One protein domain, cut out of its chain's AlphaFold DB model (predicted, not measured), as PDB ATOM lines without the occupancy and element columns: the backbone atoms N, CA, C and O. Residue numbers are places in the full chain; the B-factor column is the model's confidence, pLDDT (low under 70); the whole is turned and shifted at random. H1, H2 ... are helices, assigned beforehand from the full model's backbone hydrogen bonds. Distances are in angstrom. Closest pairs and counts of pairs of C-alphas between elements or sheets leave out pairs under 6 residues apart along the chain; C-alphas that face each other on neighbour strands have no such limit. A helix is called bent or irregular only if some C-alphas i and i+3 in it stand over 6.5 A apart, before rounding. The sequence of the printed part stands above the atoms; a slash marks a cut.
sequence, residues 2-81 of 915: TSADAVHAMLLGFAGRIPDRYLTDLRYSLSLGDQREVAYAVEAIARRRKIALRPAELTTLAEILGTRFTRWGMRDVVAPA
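AT A GLANCE: This is residues 2 to 81 of the 915 residues of an uncharacterized protein of Nocardia cyriacigeorgica (UniProt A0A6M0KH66). Three helices, H1, H2 and H3, make a small up-and-down bundle, their centres at the corners of a triangle, and H4 crosses H1 and H3 on the side away from H2. H4 kinks sharply near residue 65, and a tail without a named element follows it, residues 72 to 81. The printed part has 80 residues with four named helices, in the order H1, H2, H3, H4, and no named strand: all helix. It is compact, with a radius of gyration of the C-alphas of 11.6 A and spans of 34 by 27 by 21 A.

HOW THE PARTS SIT: Start at H4, residues 55 to 71, the longest helix by residues with 17, which is irregular: C-alphas 64 and 67 are 9.6 A apart. With residues 61 to 65 alone it touches H3, residues 35 to 49, about perpendicular at 87 degrees; the closest C-alphas are those of Ala 39 and Leu 61, 6.0 A. With residues 56 to 60 alone it touches H1, residues 4 to 14, about perpendicular at 74 degrees, closest at the C-alphas of Met 10 and Glu 57, 5.9 A. H4 is apart from H2, residues 20 to 31. H1 and H2 form a helical hairpin, a shallow tilt of 3 degrees, opposite ways, closest at the C-alphas of Leu 11 and Leu 23, 7.2 A. H2 and H3 form another, at 18 degrees, closest at the C-alphas of Leu 26 and Val 38, 5.7 A. In H1, H2 and H3 every O i to N i+4 pair is within hydrogen-bond range; in H4, 8 of 13 are.

IN THESE COORDINATES: Find C-alpha 4 at (-19.531, 20.562, -40.896), where H1 begins; it runs 15.4 A. H2 spans 17.2 A and H3 20.7 A. H4 runs 15.0 A, to C-alpha 71 at (-8.304, 27.161, -20.814).

THE WHOLE: The C-alphas of Leu 32 and Asp 76 are the two farthest apart, 35.0 A. The printed part has no cut, and its three links are tight. Look for pLDDT under 70 at residue 2 and residues 67 to 81.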
ATOM      1  N   THR A   2     -22.393  22.365 -34.010       52.34
ATOM      2  CA  THR A   2     -21.785  23.145 -35.089       52.34
ATOM      3  C   THR A   2     -21.889  22.354 -36.393       52.34
ATOM      4  O   THR A   2     -21.797  21.126 -36.367       52.34
ATOM      5  N   SER A   3     -22.133  23.019 -37.524       79.81
ATOM      6  CA  SER A   3     -22.217  22.311 -38.809       79.81
ATOM      7  C   SER A   3     -20.829  21.925 -39.321       79.81
ATOM      8  O   SER A   3     -19.834  22.566 -38.971       79.81
ATOM      9  N   ALA A   4     -20.764  20.919 -40.197       86.69
ATOM     10  CA  ALA A   4     -19.531  20.562 -40.896       86.69
ATOM     11  C   ALA A   4     -18.979  21.753 -41.704       86.69
ATOM     12  O   ALA A   4     -17.768  21.952 -41.724       86.69
ATOM     13  N   ASP A   5     -19.857  22.621 -42.230       86.62
ATOM     14  CA  ASP A   5     -19.504  23.888 -42.891       86.62
ATOM     15  C   ASP A   5     -18.568  24.763 -42.045       86.62
ATOM     16  O   ASP A   5     -17.613  25.340 -42.560       86.62
ATOM     17  N   ALA A   6     -18.817  24.861 -40.733       88.38
ATOM     18  CA  ALA A   6     -18.039  25.714 -39.835       88.38
ATOM     19  C   ALA A   6     -16.639  25.142 -39.574       88.38
ATOM     20  O   ALA A   6     -15.668  25.892 -39.466       88.38
ATOM     21  N   VAL A   7     -16.525  23.811 -39.510       92.62
ATOM     22  CA  VAL A   7     -15.235  23.116 -39.409       92.62
ATOM     23  C   VAL A   7     -14.472  23.231 -40.729       92.62
ATOM     24  O   VAL A   7     -13.282  23.532 -40.721       92.62
ATOM     25  N   HIS A   8     -15.155  23.090 -41.866       94.00
ATOM     26  CA  HIS A   8     -14.565  23.238 -43.196       94.00
ATOM     27  C   HIS A   8     -14.039  24.658 -43.447       94.00
ATOM     28  O   HIS A   8     -12.878  24.836 -43.812       94.00
ATOM     29  N   ALA A   9     -14.842  25.686 -43.151       90.81
ATOM     30  CA  ALA A   9     -14.433  27.089 -43.239       90.81
ATOM     31  C   ALA A   9     -13.274  27.427 -42.278       90.81
ATOM     32  O   ALA A   9     -12.386  28.216 -42.615       90.81
ATOM     33  N   MET A  10     -13.231  26.791 -41.101       91.81
ATOM     34  CA  MET A  10     -12.076  26.861 -40.205       91.81
ATOM     35  C   MET A  10     -10.824  26.237 -40.849       91.81
ATOM     36  O   MET A  10      -9.772  26.873 -40.824       91.81
ATOM     37  N   LEU A  11     -10.922  25.055 -41.473       94.50
ATOM     38  CA  LEU A  11      -9.797  24.394 -42.154       94.50
ATOM     39  C   LEU A  11      -9.291  25.174 -43.379       94.50
ATOM     40  O   LEU A  11      -8.080  25.297 -43.544       94.50
ATOM     41  N   LEU A  12     -10.166  25.782 -44.192       93.25
ATOM     42  CA  LEU A  12      -9.755  26.754 -45.226       93.25
ATOM     43  C   LEU A  12      -8.939  27.908 -44.619       93.25
ATOM     44  O   LEU A  12      -7.948  28.359 -45.190       93.25
ATOM     45  N   GLY A  13      -9.306  28.340 -43.412       89.44
ATOM     46  CA  GLY A  13      -8.553  29.308 -42.620       89.44
ATOM     47  C   GLY A  13      -7.139  28.882 -42.219       89.44
ATOM     48  O   GLY A  13      -6.298  29.754 -41.989       89.44
ATOM     49  N   PHE A  14      -6.857  27.580 -42.124       89.62
ATOM     50  CA  PHE A  14      -5.543  27.039 -41.755       89.62
ATOM     51  C   PHE A  14      -4.608  26.786 -42.947       89.62
ATOM     52  O   PHE A  14      -3.427  26.505 -42.726       89.62
ATOM     53  N   ALA A  15      -5.086  26.942 -44.185       89.62
ATOM     54  CA  ALA A  15      -4.262  26.831 -45.386       89.62
ATOM     55  C   ALA A  15      -3.059  27.792 -45.330       89.62
ATOM     56  O   ALA A  15      -3.200  28.994 -45.095       89.62
ATOM     57  N   GLY A  16      -1.847  27.241 -45.457       83.75
ATOM     58  CA  GLY A  16      -0.596  27.991 -45.306       83.75
ATOM     59  C   GLY A  16      -0.239  28.435 -43.872       83.75
ATOM     60  O   GLY A  16       0.774  29.104 -43.686       83.75
ATOM     61  N   ARG A  17      -1.032  28.081 -42.850       84.88
ATOM     62  CA  ARG A  17      -0.721  28.306 -41.419       84.88
ATOM     63  C   ARG A  17      -0.285  27.031 -40.696       84.88
ATOM     64  O   ARG A  17       0.472  27.127 -39.732       84.88
ATOM     65  N   ILE A  18      -0.719  25.857 -41.156       85.81
ATOM     66  CA  ILE A  18      -0.199  24.545 -40.730       85.81
ATOM     67  C   ILE A  18       0.519  23.842 -41.893       85.81
ATOM     68  O   ILE A  18       0.196  24.126 -43.045       85.81
ATOM     69  N   PRO A  19       1.462  22.921 -41.615       83.62
ATOM     70  CA  PRO A  19       2.027  22.034 -42.628       83.62
ATOM     71  C   PRO A  19       0.963  21.258 -43.418       83.62
ATOM     72  O   PRO A  19       0.085  20.634 -42.821       83.62
ATOM     73  N   ASP A  20       1.121  21.266 -44.743       85.81
ATOM     74  CA  ASP A  20       0.253  20.665 -45.771       85.81
ATOM     75  C   ASP A  20      -0.359  19.311 -45.375       85.81
ATOM     76  O   ASP A  20      -1.581  19.166 -45.352       85.81
ATOM     77  N   ARG A  21       0.478  18.338 -44.987       85.44
ATOM     78  CA  ARG A  21       0.036  16.986 -44.617       85.44
ATOM     79  C   ARG A  21      -1.034  16.980 -43.524       85.44
ATOM     80  O   ARG A  21      -2.045  16.305 -43.670       85.44
ATOM     81  N   TYR A  22      -0.849  17.761 -42.454       89.00
ATOM     82  CA  TYR A  22      -1.843  17.820 -41.378       89.00
ATOM     83  C   TYR A  22      -3.174  18.400 -41.873       89.00
ATOM     84  O   TYR A  22      -4.224  18.029 -41.366       89.00
ATOM     85  N   LEU A  23      -3.147  19.321 -42.842       90.56
ATOM     86  CA  LEU A  23      -4.362  19.898 -43.411       90.56
ATOM     87  C   LEU A  23      -5.113  18.881 -44.282       90.56
ATOM     88  O   LEU A  23      -6.340  18.822 -44.208       90.56
ATOM     89  N   THR A  24      -4.388  18.052 -45.036       88.69
ATOM     90  CA  THR A  24      -4.947  16.913 -45.779       88.69
ATOM     91  C   THR A  24      -5.542  15.870 -44.825       88.69
ATOM     92  O   THR A  24      -6.720  15.540 -44.965       88.69
ATOM     93  N   ASP A  25      -4.794  15.445 -43.796       89.56
ATOM     94  CA  ASP A  25      -5.263  14.512 -42.755       89.56
ATOM     95  C   ASP A  25      -6.573  15.020 -42.102       89.56
ATOM     96  O   ASP A  25      -7.564  14.294 -42.015       89.56
ATOM     97  N   LEU A  26      -6.623  16.301 -41.704       92.69
ATOM     98  CA  LEU A  26      -7.797  16.931 -41.076       92.69
ATOM     99  C   LEU A  26      -9.014  17.039 -42.009       92.69
ATOM    100  O   LEU A  26     -10.149  16.914 -41.544       92.69
ATOM    101  N   ARG A  27      -8.803  17.291 -43.309       93.12
ATOM    102  CA  ARG A  27      -9.883  17.341 -44.312       93.12
ATOM    103  C   ARG A  27     -10.482  15.954 -44.540       93.12
ATOM    104  O   ARG A  27     -11.703  15.828 -44.563       93.12
ATOM    105  N   TYR A  28      -9.643  14.921 -44.596       88.44
ATOM    106  CA  TYR A  28     -10.092  13.532 -44.688       88.44
ATOM    107  C   TYR A  28     -10.858  13.087 -43.427       88.44
ATOM    108  O   TYR A  28     -11.942  12.519 -43.523       88.44
ATOM    109  N   SER A  29     -10.393  13.435 -42.220       88.38
ATOM    110  CA  SER A  29     -11.167  13.187 -40.989       88.38
ATOM    111  C   SER A  29     -12.519  13.923 -40.954       88.38
ATOM    112  O   SER A  29     -13.466  13.447 -40.324       88.38
ATOM    113  N   LEU A  30     -12.651  15.071 -41.633       92.31
ATOM    114  CA  LEU A  30     -13.924  15.791 -41.714       92.31
ATOM    115  C   LEU A  30     -14.942  15.101 -42.641       92.31
ATOM    116  O   LEU A  30     -16.131  15.129 -42.322       92.31
ATOM    117  N   SER A  31     -14.513  14.448 -43.730       90.38
ATOM    118  CA  SER A  31     -15.428  13.726 -44.634       90.38
ATOM    119  C   SER A  31     -16.043  12.479 -43.994       90.38
ATOM    120  O   SER A  31     -17.233  12.222 -44.178       90.38
ATOM    121  N   LEU A  32     -15.290  11.791 -43.130       86.44
ATOM    122  CA  LEU A  32     -15.791  10.702 -42.279       86.44
ATOM    123  C   LEU A  32     -16.819  11.183 -41.230       86.44
ATOM    124  O   LEU A  32     -17.619  10.395 -40.718       86.44
ATOM    125  N   GLY A  33     -16.855  12.492 -40.956       85.31
ATOM    126  CA  GLY A  33     -17.787  13.140 -40.032       85.31
ATOM    127  C   GLY A  33     -17.226  13.403 -38.633       85.31
ATOM    128  O   GLY A  33     -17.969  13.878 -37.770       85.31
ATOM    129  N   ASP A  34     -15.931  13.166 -38.398       85.31
ATOM    130  CA  ASP A  34     -15.285  13.250 -37.081       85.31
ATOM    131  C   ASP A  34     -14.916  14.690 -36.676       85.31
ATOM    132  O   ASP A  34     -13.819  14.988 -36.202       85.31
ATOM    133  N   GLN A  35     -15.888  15.601 -36.799       89.81
ATOM    134  CA  GLN A  35     -15.818  17.030 -36.446       89.81
ATOM    135  C   GLN A  35     -15.120  17.306 -35.102       89.81
ATOM    136  O   GLN A  35     -14.450  18.326 -34.933       89.81
ATOM    137  N   ARG A  36     -15.300  16.405 -34.128       87.50
ATOM    138  CA  ARG A  36     -14.742  16.524 -32.779       87.50
ATOM    139  C   ARG A  36     -13.262  16.154 -32.703       87.50
ATOM    140  O   ARG A  36     -12.526  16.847 -32.006       87.50
ATOM    141  N   GLU A  37     -12.829  15.127 -33.425       86.44
ATOM    142  CA  GLU A  37     -11.412  14.763 -33.495       86.44
ATOM    143  C   GLU A  37     -10.644  15.764 -34.358       86.44
ATOM    144  O   GLU A  37      -9.569  16.204 -33.959       86.44
ATOM    145  N   VAL A  38     -11.251  16.265 -35.443       92.50
ATOM    146  CA  VAL A  38     -10.737  17.421 -36.202       92.50
ATOM    147  C   VAL A  38     -10.537  18.632 -35.282       92.50
ATOM    148  O   VAL A  38      -9.477  19.253 -35.304       92.50
ATOM    149  N   ALA A  39     -11.505  18.948 -34.413       90.62
ATOM    150  CA  ALA A  39     -11.375  20.039 -33.447       90.62
ATOM    151  C   ALA A  39     -10.281  19.790 -32.382       90.62
ATOM    152  O   ALA A  39      -9.525  20.711 -32.073       90.62
ATOM    153  N   TYR A  40     -10.150  18.568 -31.844       87.81
ATOM    154  CA  TYR A  40      -9.062  18.225 -30.915       87.81
ATOM    155  C   TYR A  40      -7.683  18.292 -31.584       87.81
ATOM    156  O   TYR A  40      -6.747  18.843 -31.003       87.81
ATOM    157  N   ALA A  41      -7.550  17.783 -32.807       90.25
ATOM    158  CA  ALA A  41      -6.304  17.810 -33.560       90.25
ATOM    159  C   ALA A  41      -5.904  19.243 -33.949       90.25
ATOM    160  O   ALA A  41      -4.746  19.614 -33.763       90.25
ATOM    161  N   VAL A  42      -6.848  20.088 -34.386       91.12
ATOM    162  CA  VAL A  42      -6.609  21.524 -34.629       91.12
ATOM    163  C   VAL A  42      -6.139  22.240 -33.358       91.12
ATOM    164  O   VAL A  42      -5.158  22.983 -33.411       91.12
ATOM    165  N   GLU A  43      -6.778  21.997 -32.209       88.25
ATOM    166  CA  GLU A  43      -6.379  22.579 -30.917       88.25
ATOM    167  C   GLU A  43      -4.954  22.154 -30.523       88.25
ATOM    168  O   GLU A  43      -4.116  23.004 -30.204       88.25
ATOM    169  N   ALA A  44      -4.644  20.861 -30.636       86.38
ATOM    170  CA  ALA A  44      -3.331  20.309 -30.321       86.38
ATOM    171  C   ALA A  44      -2.229  20.810 -31.275       86.38
ATOM    172  O   ALA A  44      -1.133  21.156 -30.822       86.38
ATOM    173  N   ILE A  45      -2.506  20.895 -32.582       87.69
ATOM    174  CA  ILE A  45      -1.584  21.443 -33.589       87.69
ATOM    175  C   ILE A  45      -1.322  22.920 -33.304       87.69
ATOM    176  O   ILE A  45      -0.159  23.318 -33.219       87.69
ATOM    177  N   ALA A  46      -2.370  23.725 -33.102       86.19
ATOM    178  CA  ALA A  46      -2.232  25.151 -32.833       86.19
ATOM    179  C   ALA A  46      -1.434  25.405 -31.545       86.19
ATOM    180  O   ALA A  46      -0.496  26.204 -31.550       86.19
ATOM    181  N   ARG A  47      -1.723  24.654 -30.472       84.19
ATOM    182  CA  ARG A  47      -0.993  24.707 -29.197       84.19
ATOM    183  C   ARG A  47       0.482  24.329 -29.367       84.19
ATOM    184  O   ARG A  47       1.355  25.059 -28.906       84.19
ATOM    185  N   ARG A  48       0.776  23.214 -30.048       84.00
ATOM    186  CA  ARG A  48       2.147  22.699 -30.242       84.00
ATOM    187  C   ARG A  48       2.986  23.566 -31.184       84.00
ATOM    188  O   ARG A  48       4.192  23.674 -30.987       84.00
ATOM    189  N   ARG A  49       2.369  24.173 -32.203       79.75
ATOM    190  CA  ARG A  49       3.031  25.027 -33.208       79.75
ATOM    191  C   ARG A  49       2.942  26.531 -32.895       79.75
ATOM    192  O   ARG A  49       3.401  27.324 -33.705       79.75
ATOM    193  N   LYS A  50       2.387  26.922 -31.738       82.06
ATOM    194  CA  LYS A  50       2.180  28.324 -31.306       82.06
ATOM    195  C   LYS A  50       1.366  29.172 -32.304       82.06
ATOM    196  O   LYS A  50       1.593  30.372 -32.442       82.06
ATOM    197  N   ILE A  51       0.415  28.555 -33.005       83.12
ATOM    198  CA  ILE A  51      -0.399  29.231 -34.024       83.12
ATOM    199  C   ILE A  51      -1.532  29.986 -33.336       83.12
ATOM    200  O   ILE A  51      -2.409  29.388 -32.712       83.12
ATOM    201  N   ALA A  52      -1.534  31.306 -33.493       83.19
ATOM    202  CA  ALA A  52      -2.622  32.149 -33.026       83.19
ATOM    203  C   ALA A  52      -3.931  31.850 -33.772       83.19
ATOM    204  O   ALA A  52      -3.953  31.739 -35.003       83.19
ATOM    205  N   LEU A  53      -5.019  31.751 -33.007       85.19
ATOM    206  CA  LEU A  53      -6.364  31.432 -33.481       85.19
ATOM    207  C   LEU A  53      -7.194  32.708 -33.658       85.19
ATOM    208  O   LEU A  53      -7.221  33.571 -32.779       85.19
ATOM    209  N   ARG A  54      -7.884  32.829 -34.794       83.38
ATOM    210  CA  ARG A  54      -8.792  33.951 -35.090       83.38
ATOM    211  C   ARG A  54     -10.092  33.806 -34.272       83.38
ATOM    212  O   ARG A  54     -10.474  32.678 -33.967       83.38
ATOM    213  N   PRO A  55     -10.835  34.891 -33.971       82.12
ATOM    214  CA  PRO A  55     -12.057  34.816 -33.161       82.12
ATOM    215  C   PRO A  55     -13.089  33.783 -33.640       82.12
ATOM    216  O   PRO A  55     -13.613  33.039 -32.823       82.12
ATOM    217  N   ALA A  56     -13.315  33.660 -34.954       81.12
ATOM    218  CA  ALA A  56     -14.213  32.641 -35.509       81.12
ATOM    219  C   ALA A  56     -13.723  31.197 -35.263       81.12
ATOM    220  O   ALA A  56     -14.527  30.309 -35.008       81.12
ATOM    221  N   GLU A  57     -12.408  30.966 -35.283       87.38
ATOM    222  CA  GLU A  57     -11.797  29.656 -35.003       87.38
ATOM    223  C   GLU A  57     -11.948  29.311 -33.516       87.38
ATOM    224  O   GLU A  57     -12.323  28.194 -33.171       87.38
ATOM    225  N   LEU A  58     -11.745  30.302 -32.635       85.00
ATOM    226  CA  LEU A  58     -12.021  30.178 -31.202       85.00
ATOM    227  C   LEU A  58     -13.500  29.854 -30.933       85.00
ATOM    228  O   LEU A  58     -13.778  29.009 -30.086       85.00
ATOM    229  N   THR A  59     -14.441  30.482 -31.651       84.75
ATOM    230  CA  THR A  59     -15.880  30.185 -31.545       84.75
ATOM    231  C   THR A  59     -16.187  28.751 -31.974       84.75
ATOM    232  O   THR A  59     -16.706  27.992 -31.159       84.75
ATOM    233  N   THR A  60     -15.795  28.338 -33.185       88.19
ATOM    234  CA  THR A  60     -16.044  26.976 -33.693       88.19
ATOM    235  C   THR A  60     -15.458  25.906 -32.764       88.19
ATOM    236  O   THR A  60     -16.127  24.918 -32.453       88.19
ATOM    237  N   LEU A  61     -14.235  26.104 -32.258       87.88
ATOM    238  CA  LEU A  61     -13.609  25.180 -31.307       87.88
ATOM    239  C   LEU A  61     -14.322  25.176 -29.946       87.88
ATOM    240  O   LEU A  61     -14.536  24.103 -29.384       87.88
ATOM    241  N   ALA A  62     -14.750  26.330 -29.426       84.50
ATOM    242  CA  ALA A  62     -15.517  26.406 -28.182       84.50
ATOM    243  C   ALA A  62     -16.885  25.706 -28.287       84.50
ATOM    244  O   ALA A  62     -17.303  25.039 -27.341       84.50
ATOM    245  N   GLU A  63     -17.565  25.803 -29.432       85.44
ATOM    246  CA  GLU A  63     -18.863  25.156 -29.670       85.44
ATOM    247  C   GLU A  63     -18.771  23.623 -29.767       85.44
ATOM    248  O   GLU A  63     -19.711  22.928 -29.376       85.44
ATOM    249  N   ILE A  64     -17.642  23.084 -30.245       87.38
ATOM    250  CA  ILE A  64     -17.410  21.633 -30.381       87.38
ATOM    251  C   ILE A  64     -16.801  21.031 -29.103       87.38
ATOM    252  O   ILE A  64     -17.184  19.939 -28.677       87.38
ATOM    253  N   LEU A  65     -15.841  21.726 -28.485       85.38
ATOM    254  CA  LEU A  65     -15.042  21.218 -27.363       85.38
ATOM    255  C   LEU A  65     -15.571  21.655 -25.983       85.38
ATOM    256  O   LEU A  65     -15.189  21.070 -24.963       85.38
ATOM    257  N   GLY A  66     -16.451  22.658 -25.935       81.06
ATOM    258  CA  GLY A  66     -17.110  23.143 -24.724       81.06
ATOM    259  C   GLY A  66     -16.141  23.674 -23.663       81.06
ATOM    260  O   GLY A  66     -15.108  24.275 -23.958       81.06
ATOM    261  N   THR A  67     -16.446  23.405 -22.392       64.75
ATOM    262  CA  THR A  67     -15.663  23.858 -21.223       64.75
ATOM    263  C   THR A  67     -14.239  23.294 -21.143       64.75
ATOM    264  O   THR A  67     -13.456  23.742 -20.309       64.75
ATOM    265  N   ARG A  68     -13.847  22.354 -22.019       63.38
ATOM    266  CA  ARG A  68     -12.432  21.968 -22.179       63.38
ATOM    267  C   ARG A  68     -11.606  23.069 -22.856       63.38
ATOM    268  O   ARG A  68     -10.413  23.173 -22.586       63.38
ATOM    269  N   PHE A  69     -12.226  23.896 -23.700       66.44
ATOM    270  CA  PHE A  69     -11.546  24.926 -24.489       66.44
ATOM    271  C   PHE A  69     -11.328  26.245 -23.733       66.44
ATOM    272  O   PHE A  69     -10.420  27.005 -24.060       66.44
ATOM    273  N   THR A  70     -12.076  26.508 -22.655       54.41
ATOM    274  CA  THR A  70     -11.989  27.761 -21.871       54.41
ATOM    275  C   THR A  70     -10.680  27.931 -21.081       54.41
ATOM    276  O   THR A  70     -10.547  28.872 -20.303       54.41
ATOM    277  N   ARG A  71      -9.696  27.040 -21.281       55.66
ATOM    278  CA  ARG A  71      -8.304  27.161 -20.814       55.66
ATOM    279  C   ARG A  71      -7.312  27.421 -21.968       55.66
ATOM    280  O   ARG A  71      -6.113  27.187 -21.813       55.66
ATOM    281  N   TRP A  72      -7.787  27.871 -23.134       62.34
ATOM    282  CA  TRP A  72      -6.924  28.384 -24.202       62.34
ATOM    283  C   TRP A  72      -6.226  29.672 -23.736       62.34
ATOM    284  O   TRP A  72      -6.879  30.651 -23.382       62.34
ATOM    285  N   GLY A  73      -4.893  29.640 -23.673       57.25
ATOM    286  CA  GLY A  73      -4.097  30.564 -22.856       57.25
ATOM    287  C   GLY A  73      -3.008  31.332 -23.601       57.25
ATOM    288  O   GLY A  73      -2.004  31.666 -22.986       57.25
ATOM    289  N   MET A  74      -3.166  31.592 -24.902       57.47
ATOM    290  CA  MET A  74      -2.260  32.484 -25.639       57.47
ATOM    291  C   MET A  74      -2.864  33.891 -25.683       57.47
ATOM    292  O   MET A  74      -3.815  34.120 -26.427       57.47
ATOM    293  N   ARG A  75      -2.340  34.818 -24.870       52.75
ATOM    294  CA  ARG A  75      -2.751  36.238 -24.877       52.75
ATOM    295  C   ARG A  75      -1.893  37.108 -25.797       52.75
ATOM    296  O   ARG A  75      -2.366  38.138 -26.259       52.75
ATOM    297  N   ASP A  76      -0.677  36.657 -26.097       53.38
ATOM    298  CA  ASP A  76       0.396  37.521 -26.611       53.38
ATOM    299  C   ASP A  76       0.708  37.297 -28.102       53.38
ATOM    300  O   ASP A  76       1.599  37.934 -28.658       53.38
ATOM    301  N   VAL A  77      -0.022  36.395 -28.773       60.56
ATOM    302  CA  VAL A  77       0.143  36.113 -30.208       60.56
ATOM    303  C   VAL A  77      -1.135  36.502 -30.947       60.56
ATOM    304  O   VAL A  77      -2.152  35.814 -30.867       60.56
ATOM    305  N   VAL A  78      -1.087  37.625 -31.665       65.25
ATOM    306  CA  VAL A  78      -2.212  38.130 -32.462       65.25
ATOM    307  C   VAL A  78      -2.365  37.279 -33.723       65.25
ATOM    308  O   VAL A  78      -1.415  37.103 -34.486       65.25
ATOM    309  N   ALA A  79      -3.566  36.753 -33.965       69.38
ATOM    310  CA  ALA A  79      -3.840  35.993 -35.180       69.38
ATOM    311  C   ALA A  79      -3.866  36.921 -36.408       69.38
ATOM    312  O   ALA A  79      -4.499  37.979 -36.345       69.38
ATOM    313  N   PRO A  80      -3.235  36.544 -37.537       68.81
ATOM    314  CA  PRO A  80      -3.307  37.340 -38.754       68.81
ATOM    315  C   PRO A  80      -4.765  37.477 -39.207       68.81
ATOM    316  O   PRO A  80      -5.527  36.504 -39.222       68.81
ATOM    317  N   ALA A  81      -5.158  38.695 -39.581       65.94
ATOM    318  CA  ALA A  81      -6.482  38.958 -40.134       65.94
ATOM    319  C   ALA A  81      -6.723  38.112 -41.407       65.94
ATOM    320  O   ALA A  81      -5.763  37.813 -42.118       65.94
TER     321      ALA A  81